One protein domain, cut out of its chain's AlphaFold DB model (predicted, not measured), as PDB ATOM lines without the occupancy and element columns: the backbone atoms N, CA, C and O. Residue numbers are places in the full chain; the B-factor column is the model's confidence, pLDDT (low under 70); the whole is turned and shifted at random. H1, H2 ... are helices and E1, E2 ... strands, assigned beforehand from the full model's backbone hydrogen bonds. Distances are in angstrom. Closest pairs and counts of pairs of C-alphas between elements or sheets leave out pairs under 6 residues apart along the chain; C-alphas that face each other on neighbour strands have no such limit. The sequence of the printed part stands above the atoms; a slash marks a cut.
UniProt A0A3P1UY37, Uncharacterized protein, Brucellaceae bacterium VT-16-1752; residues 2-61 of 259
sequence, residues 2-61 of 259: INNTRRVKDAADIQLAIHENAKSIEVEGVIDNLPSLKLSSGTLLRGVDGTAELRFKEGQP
ATOM      1  N   ILE A   2      -2.805  -6.664 -19.890       44.16
ATOM      2  CA  ILE A   2      -1.422  -6.978 -20.254       44.16
ATOM      3  C   ILE A   2      -0.654  -6.992 -18.931       44.16
ATOM      4  O   ILE A   2      -0.498  -5.943 -18.309       44.16
ATOM      5  N   ASN A   3      -0.259  -8.175 -18.453       55.59
ATOM      6  CA  ASN A   3       0.688  -8.291 -17.346       55.59
ATOM      7  C   ASN A   3       2.020  -7.741 -17.852       55.59
ATOM      8  O   ASN A   3       2.793  -8.456 -18.484       55.59
ATOM      9  N   ASN A   4       2.243  -6.444 -17.654       77.62
ATOM     10  CA  ASN A   4       3.485  -5.807 -18.051       77.62
ATOM     11  C   ASN A   4       4.532  -6.157 -16.991       77.62
ATOM     12  O   ASN A   4       4.616  -5.511 -15.947       77.62
ATOM     13  N   THR A   5       5.251  -7.254 -17.220       91.62
ATOM     14  CA  THR A   5       6.363  -7.670 -16.368       91.62
ATOM     15  C   THR A   5       7.446  -6.595 -16.377       91.62
ATOM     16  O   THR A   5       7.886  -6.154 -17.439       91.62
ATOM     17  N   ARG A   6       7.865  -6.161 -15.186       95.81
ATOM     18  CA  ARG A   6       8.964  -5.216 -14.977       95.81
ATOM     19  C   ARG A   6      10.232  -5.998 -14.685       95.81
ATOM     20  O   ARG A   6      10.336  -6.609 -13.628       95.81
ATOM     21  N   ARG A   7      11.192  -5.958 -15.602       96.88
ATOM     22  CA  ARG A   7      12.538  -6.466 -15.340       96.88
ATOM     23  C   ARG A   7      13.343  -5.392 -14.614       96.88
ATOM     24  O   ARG A   7      13.319  -4.240 -15.041       96.88
ATOM     25  N   VAL A   8      13.990  -5.765 -13.519       98.06
ATOM     26  CA  VAL A   8      14.729  -4.867 -12.626       98.06
ATOM     27  C   VAL A   8      16.127  -5.430 -12.400       98.06
ATOM     28  O   VAL A   8      16.290  -6.637 -12.225       98.06
ATOM     29  N   LYS A   9      17.133  -4.558 -12.423       96.94
ATOM     30  CA  LYS A   9      18.557  -4.937 -12.327       96.94
ATOM     31  C   LYS A   9      19.335  -4.125 -11.294       96.94
ATOM     32  O   LYS A   9      20.523  -4.348 -11.094       96.94
ATOM     33  N   ASP A  10      18.682  -3.148 -10.672       97.75
ATOM     34  CA  ASP A  10      19.270  -2.321  -9.632       97.75
ATOM     35  C   ASP A  10      18.217  -1.842  -8.619       97.75
ATOM     36  O   ASP A  10      17.010  -2.084  -8.748       97.75
ATOM     37  N   ALA A  11      18.700  -1.187  -7.563       97.81
ATOM     38  CA  ALA A  11      17.874  -0.751  -6.449       97.81
ATOM     39  C   ALA A  11      16.856   0.331  -6.844       97.81
ATOM     40  O   ALA A  11      15.785   0.396  -6.239       97.81
ATOM     41  N   ALA A  12      17.171   1.174  -7.831       97.44
ATOM     42  CA  ALA A  12      16.263   2.220  -8.284       97.44
ATOM     43  C   ALA A  12      15.107   1.612  -9.088       97.44
ATOM     44  O   ALA A  12      13.946   1.940  -8.836       97.44
ATOM     45  N   ASP A  13      15.415   0.666  -9.977       96.94
ATOM     46  CA  ASP A  13      14.433  -0.032 -10.806       96.94
ATOM     47  C   ASP A  13      13.395  -0.785  -9.962       96.94
ATOM     48  O   ASP A  13      12.188  -0.658 -10.191       96.94
ATOM     49  N   ILE A  14      13.838  -1.549  -8.954       97.88
ATOM     50  CA  ILE A  14      12.914  -2.315  -8.103       97.88
ATOM     51  C   ILE A  14      12.061  -1.411  -7.209       97.88
ATOM     52  O   ILE A  14      10.866  -1.660  -7.049       97.88
ATOM     53  N   GLN A  15      12.630  -0.326  -6.677       97.00
ATOM     54  CA  GLN A  15      11.870   0.648  -5.893       97.00
ATOM     55  C   GLN A  15      10.813   1.347  -6.749       97.00
ATOM     56  O   GLN A  15       9.675   1.499  -6.304       97.00
ATOM     57  N   LEU A  16      11.157   1.711  -7.987       96.44
ATOM     58  CA  LEU A  16      10.209   2.294  -8.929       96.44
ATOM     59  C   LEU A  16       9.089   1.305  -9.272       96.44
ATOM     60  O   LEU A  16       7.918   1.670  -9.215       96.44
ATOM     61  N   ALA A  17       9.423   0.042  -9.560       97.00
ATOM     62  CA  ALA A  17       8.430  -0.990  -9.856       97.00
ATOM     63  C   ALA A  17       7.447  -1.202  -8.690       97.00
ATOM     64  O   ALA A  17       6.242  -1.329  -8.914       97.00
ATOM     65  N   ILE A  18       7.941  -1.194  -7.447       95.62
ATOM     66  CA  ILE A  18       7.105  -1.298  -6.243       95.62
ATOM     67  C   ILE A  18       6.236  -0.050  -6.068       95.62
ATOM     68  O   ILE A  18       5.030  -0.180  -5.857       95.62
ATOM     69  N   HIS A  19       6.814   1.146  -6.198       95.19
ATOM     70  CA  HIS A  19       6.085   2.413  -6.100       95.19
ATOM     71  C   HIS A  19       4.948   2.503  -7.133       95.19
ATOM     72  O   HIS A  19       3.848   2.962  -6.834       95.19
ATOM     73  N   GLU A  20       5.183   1.998  -8.343       95.00
ATOM     74  CA  GLU A  20       4.193   1.935  -9.420       95.00
ATOM     75  C   GLU A  20       3.230   0.738  -9.304       95.00
ATOM     76  O   GLU A  20       2.407   0.516 -10.193       95.00
ATOM     77  N   ASN A  21       3.288  -0.023  -8.204       94.19
ATOM     78  CA  ASN A  21       2.449  -1.194  -7.932       94.19
ATOM     79  C   ASN A  21       2.496  -2.256  -9.045       94.19
ATOM     80  O   ASN A  21       1.475  -2.874  -9.378       94.19
ATOM     81  N   ALA A  22       3.678  -2.481  -9.625       95.75
ATOM     82  CA  ALA A  22       3.884  -3.525 -10.618       95.75
ATOM     83  C   ALA A  22       3.478  -4.897 -10.056       95.75
ATOM     84  O   ALA A  22       3.891  -5.292  -8.968       95.75
ATOM     85  N   LYS A  23       2.661  -5.639 -10.812       95.56
ATOM     86  CA  LYS A  23       2.149  -6.957 -10.392       95.56
ATOM     87  C   LYS A  23       3.067  -8.120 -10.736       95.56
ATOM     88  O   LYS A  23       2.883  -9.207 -10.202       95.56
ATOM     89  N   SER A  24       4.032  -7.900 -11.620       97.69
ATOM     90  CA  SER A  24       5.008  -8.898 -12.045       97.69
ATOM     91  C   SER A  24       6.370  -8.225 -12.125       97.69
ATOM     92  O   SER A  24       6.548  -7.304 -12.928       97.69
ATOM     93  N   ILE A  25       7.290  -8.642 -11.261       98.38
ATOM     94  CA  ILE A  25       8.649  -8.117 -11.146       98.38
ATOM     95  C   ILE A  25       9.629  -9.273 -11.348       98.38
ATOM     96  O   ILE A  25       9.528 -10.314 -10.701       98.38
ATOM     97  N   GLU A  26      10.572  -9.067 -12.256       98.50
ATOM     98  CA  GLU A  26      11.628 -10.002 -12.621       98.50
ATOM     99  C   GLU A  26      12.985  -9.427 -12.225       98.50
ATOM    100  O   GLU A  26      13.398  -8.403 -12.762       98.50
ATOM    101  N   VAL A  27      13.664 -10.077 -11.286       98.56
ATOM    102  CA  VAL A  27      14.976  -9.671 -10.779       98.56
ATOM    103  C   VAL A  27      16.065 -10.309 -11.627       98.56
ATOM    104  O   VAL A  27      16.113 -11.532 -11.762       98.56
ATOM    105  N   GLU A  28      16.944  -9.478 -12.172       97.56
ATOM    106  CA  GLU A  28      18.112  -9.887 -12.944       97.56
ATOM    107  C   GLU A  28      19.401  -9.637 -12.164       97.56
ATOM    108  O   GLU A  28      19.695  -8.504 -11.782       97.56
ATOM    109  N   GLY A  29      20.181 -10.701 -11.968       97.56
ATOM    110  CA  GLY A  29      21.441 -10.642 -11.240       97.56
ATOM    111  C   GLY A  29      21.282 -10.221  -9.777       97.56
ATOM    112  O   GLY A  29      20.270 -10.478  -9.126       97.56
ATOM    113  N   VAL A  30      22.322  -9.579  -9.252       98.44
ATOM    114  CA  VAL A  30      22.403  -9.175  -7.848       98.44
ATOM    115  C   VAL A  30      22.025  -7.704  -7.707       98.44
ATOM    116  O   VAL A  30      22.644  -6.842  -8.330       98.44
ATOM    117  N   ILE A  31      21.048  -7.417  -6.848       98.56
ATOM    118  CA  ILE A  31      20.649  -6.058  -6.485       98.56
ATOM    119  C   ILE A  31      21.034  -5.795  -5.030       98.56
ATOM    120  O   ILE A  31      20.433  -6.342  -4.104       98.56
ATOM    121  N   ASP A  32      22.028  -4.933  -4.834       98.25
ATOM    122  CA  ASP A  32      22.567  -4.586  -3.520       98.25
ATOM    123  C   ASP A  32      21.971  -3.292  -2.936       98.25
ATOM    124  O   ASP A  32      21.360  -2.475  -3.628       98.25
ATOM    125  N   ASN A  33      22.234  -3.066  -1.643       97.38
ATOM    126  CA  ASN A  33      21.892  -1.844  -0.905       97.38
ATOM    127  C   ASN A  33      20.391  -1.521  -0.876       97.38
ATOM    128  O   ASN A  33      19.997  -0.347  -0.859       97.38
ATOM    129  N   LEU A  34      19.545  -2.549  -0.821       98.56
ATOM    130  CA  LEU A  34      18.100  -2.378  -0.745       98.56
ATOM    131  C   LEU A  34      17.651  -1.946   0.660       98.56
ATOM    132  O   LEU A  34      18.128  -2.488   1.659       98.56
ATOM    133  N   PRO A  35      16.726  -0.976   0.781       98.06
ATOM    134  CA  PRO A  35      15.927  -0.857   1.996       98.06
ATOM    135  C   PRO A  35      14.980  -2.061   2.108       98.06
ATOM    136  O   PRO A  35      14.794  -2.790   1.133       98.06
ATOM    137  N   SER A  36      14.324  -2.239   3.258       98.25
ATOM    138  CA  SER A  36      13.225  -3.208   3.348       98.25
ATOM    139  C   SER A  36      12.162  -2.914   2.287       98.25
ATOM    140  O   SER A  36      11.806  -1.755   2.045       98.25
ATOM    141  N   LEU A  37      11.675  -3.967   1.630       98.31
ATOM    142  CA  LEU A  37      10.739  -3.856   0.517       98.31
ATOM    143  C   LEU A  37       9.390  -4.438   0.920       98.31
ATOM    144  O   LEU A  37       9.254  -5.642   1.131       98.31
ATOM    145  N   LYS A  38       8.370  -3.582   0.962       97.69
ATOM    146  CA  LYS A  38       6.983  -4.003   1.142       97.69
ATOM    147  C   LYS A  38       6.298  -4.135  -0.213       97.69
ATOM    148  O   LYS A  38       6.214  -3.164  -0.963       97.69
ATOM    149  N   LEU A  39       5.799  -5.327  -0.525       95.69
ATOM    150  CA  LEU A  39       5.168  -5.607  -1.814       95.69
ATOM    151  C   LEU A  39       3.660  -5.323  -1.776       95.69
ATOM    152  O   LEU A  39       2.965  -5.685  -0.827       95.69
ATOM    153  N   SER A  40       3.131  -4.734  -2.854       94.06
ATOM    154  CA  SER A  40       1.681  -4.558  -3.021       94.06
ATOM    155  C   SER A  40       0.979  -5.917  -3.153       94.06
ATOM    156  O   SER A  40       1.522  -6.828  -3.782       94.06
ATOM    157  N   SER A  41      -0.234  -6.074  -2.621       96.31
ATOM    158  CA  SER A  41      -0.950  -7.354  -2.713       96.31
ATOM    159  C   SER A  41      -1.079  -7.842  -4.165       96.31
ATOM    160  O   SER A  41      -1.280  -7.047  -5.094       96.31
ATOM    161  N   GLY A  42      -0.940  -9.153  -4.375       97.25
ATOM    162  CA  GLY A  42      -1.013  -9.767  -5.704       97.25
ATOM    163  C   GLY A  42       0.290  -9.712  -6.505       97.25
ATOM    164  O   GLY A  42       0.274 -10.037  -7.691       97.25
ATOM    165  N   THR A  43       1.396  -9.256  -5.909       97.94
ATOM    166  CA  THR A  43       2.682  -9.146  -6.615       97.94
ATOM    167  C   THR A  43       3.338 -10.517  -6.775       97.94
ATOM    168  O   THR A  43       3.552 -11.229  -5.788       97.94
ATOM    169  N   LEU A  44       3.691 -10.841  -8.021       98.44
ATOM    170  CA  LEU A  44       4.681 -11.847  -8.389       98.44
ATOM    171  C   LEU A  44       6.065 -11.189  -8.409       98.44
ATOM    172  O   LEU A  44       6.278 -10.237  -9.159       98.44
ATOM    173  N   LEU A  45       6.996 -11.711  -7.617       98.62
ATOM    174  CA  LEU A  45       8.408 -11.339  -7.637       98.62
ATOM    175  C   LEU A  45       9.220 -12.609  -7.886       98.62
ATOM    176  O   LEU A  45       9.118 -13.558  -7.109       98.62
ATOM    177  N   ARG A  46      10.004 -12.642  -8.963       98.56
ATOM    178  CA  ARG A  46      10.824 -13.812  -9.286       98.56
ATOM    179  C   ARG A  46      12.208 -13.454  -9.789       98.56
ATOM    180  O   ARG A  46      12.368 -12.409 -10.416       98.56
ATOM    181  N   GLY A  47      13.175 -14.335  -9.576       98.31
ATOM    182  CA  GLY A  47      14.434 -14.286 -10.308       98.31
ATOM    183  C   GLY A  47      14.260 -14.716 -11.760       98.31
ATOM    184  O   GLY A  47      13.397 -15.533 -12.082       98.31
ATOM    185  N   VAL A  48      15.061 -14.144 -12.657       95.75
ATOM    186  CA  VAL A  48      15.097 -14.558 -14.074       95.75
ATOM    187  C   VAL A  48      16.081 -15.696 -14.336       95.75
ATOM    188  O   VAL A  48      15.961 -16.382 -15.349       95.75
ATOM    189  N   ASP A  49      17.055 -15.882 -13.448       89.06
ATOM    190  CA  ASP A  49      18.102 -16.894 -13.537       89.06
ATOM    191  C   ASP A  49      18.607 -17.296 -12.138       89.06
ATOM    192  O   ASP A  49      18.213 -16.723 -11.123       89.06
ATOM    193  N   GLY A  50      19.502 -18.289 -12.073       89.19
ATOM    194  CA  GLY A  50      20.046 -18.812 -10.812       89.19
ATOM    195  C   GLY A  50      20.980 -17.864 -10.045       89.19
ATOM    196  O   GLY A  50      21.501 -18.258  -9.000       89.19
ATOM    197  N   THR A  51      21.223 -16.651 -10.551       95.00
ATOM    198  CA  THR A  51      22.043 -15.613  -9.905       95.00
ATOM    199  C   THR A  51      21.212 -14.499  -9.274       95.00
ATOM    200  O   THR A  51      21.780 -13.624  -8.623       95.00
ATOM    201  N   ALA A  52      19.885 -14.535  -9.439       98.38
ATOM    202  CA  ALA A  52      18.991 -13.510  -8.929       98.38
ATOM    203  C   ALA A  52      19.052 -13.412  -7.394       98.38
ATOM    204  O   ALA A  52      18.711 -14.352  -6.665       98.38
ATOM    205  N   GLU A  53      19.488 -12.255  -6.902       98.69
ATOM    206  CA  GLU A  53      19.731 -12.026  -5.482       98.69
ATOM    207  C   GLU A  53      19.328 -10.609  -5.066       98.69
ATOM    208  O   GLU A  53      19.634  -9.630  -5.744       98.69
ATOM    209  N   LEU A  54      18.662 -10.497  -3.917       98.81
ATOM    210  CA  LEU A  54      18.333  -9.223  -3.280       98.81
ATOM    211  C   LEU A  54      19.131  -9.094  -1.982       98.81
ATOM    212  O   LEU A  54      18.918  -9.884  -1.058       98.81
ATOM    213  N   ARG A  55      20.017  -8.095  -1.892       98.81
ATOM    214  CA  ARG A  55      20.773  -7.794  -0.669       98.81
ATOM    215  C   ARG A  55      20.293  -6.510  -0.018       98.81
ATOM    216  O   ARG A  55      20.308  -5.428  -0.611       98.81
ATOM    217  N   PHE A  56      19.890  -6.650   1.232       98.75
ATOM    218  CA  PHE A  56      19.347  -5.581   2.047       98.75
ATOM    219  C   PHE A  56      20.454  -4.924   2.865       98.75
ATOM    220  O   PHE A  56      21.476  -5.535   3.170       98.75
ATOM    221  N   LYS A  57      20.264  -3.644   3.186       98.31
ATOM    222  CA  LYS A  57      21.183  -2.905   4.055       98.31
ATOM    223  C   LYS A  57      21.228  -3.541   5.446       98.31
ATOM    224  O   LYS A  57      20.216  -4.045   5.928       98.31
ATOM    225  N   GLU A  58      22.378  -3.423   6.101       96.56
ATOM    226  CA  GLU A  58      22.562  -3.843   7.491       96.56
ATOM    227  C   GLU A  58      21.448  -3.281   8.393       96.56
ATOM    228  O   GLU A  58      21.025  -2.123   8.280       96.56
ATOM    229  N   GLY A  59      20.936  -4.138   9.267       95.94
ATOM    230  CA  GLY A  59      19.852  -3.865  10.198       95.94
ATOM    231  C   GLY A  59      18.460  -3.796   9.569       95.94
ATOM    232  O   GLY A  59      17.497  -3.577  10.305       95.94
ATOM    233  N   GLN A  60      18.314  -3.952   8.249       97.31
ATOM    234  CA  GLN A  60      17.013  -3.869   7.581       97.31
ATOM    235  C   GLN A  60      16.398  -5.251   7.352       97.31
ATOM    236  O   GLN A  60      17.064  -6.136   6.815       97.31
ATOM    237  N   PRO A  61      15.101  -5.433   7.644       97.25
ATOM    238  CA  PRO A  61      14.358  -6.579   7.139       97.25
ATOM    239  C   PRO A  61      14.394  -6.648   5.607       97.25
ATOM    240  O   PRO A  61      14.576  -5.638   4.925       97.25
TER     241      PRO A  61
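Overview. This is residues 2 to 61 of the 259 residues of an uncharacterized protein of Brucellaceae bacterium VT-16-1752 (UniProt A0A3P1UY37). The chain is wound in short stacked turns: a small parallel sheet, E1 E2 E4, makes one side, a second parallel sheet, E3 E5, makes another, and the link of residues 35 to 43 runs from E3 back to E4. The helix H1 packs over E1, at the end of the stack away from E4. The 60 printed residues include five named strands and one named helix, in the order E1 H1 E2 E3 E4 E5; the class is mixed, helices and strands, with 29 residues, under half, in named elements. The whole is compact, with a radius of gyration of the C-alphas of 10.9 A, yet elongated in outline, spanning 36 by 23 by 17 A.

Along the chain. E1, residues 6 to 8, begins at C-alpha 6 at (8.964, -5.216, -14.977) and is 6.2 A long. H1, residues 11 to 19, is 12.2 A long and begins at C-alpha 11 at (17.874, -0.751, -6.449). E2, residues 24 to 27, measures 10.1 A, and E3, residues 30 to 34, the longest strand by residues, measures 10.7 A. E4, residues 44 to 47, measures 10.2 A. E5, residues 53 to 56, measures 9.9 A and ends at C-alpha 56 at (19.347, -5.581, 2.047).

Arrangement. In the larger sheet E1 and E4 are the edge strands and E2 is the inner one. E1 and E2 are parallel at 21 degrees, with N 8 and O 26 within hydrogen-bond range at 2.8 A. E2 and E4 are parallel at 20 degrees, with N 46 and O 25 at 2.9 A. E1, H1 and E2 form a strand-helix-strand unit, two parallel neighbour strands with a helix between them in the chain, and its crossover is right-handed. H1 is on this sheet at a height over the sheet of 8.6 A. It lies over E1 and runs along the strands, at 12 degrees to E1 on the local plane. Every O i to N i+4 pair in H1 is within hydrogen-bond range. The closest C-alphas of H1 and E1 are those of Val 8 and Ile 14, 5.5 A apart. In the other sheet E3 and E5 are parallel at 15 degrees, with N 31 and O 53 within hydrogen-bond range at 2.8 A. The closest C-alphas of H1 and E3 are those of Ala 11 and Leu 34, 5.9 A apart, while H1 and E5 are apart. E2 and E3 meet only through their link.

Size, cuts and confidence. The two C-alphas farthest apart are those of Ile 2 and Gly 59, at 37.3 A. The printed part has no cut and no long link; E3 to E4, with 9 residues between them, is short but not tight, and the other links are tight. The mean pLDDT of the printed part is 95.0, and residues 2 to 3 are under 70.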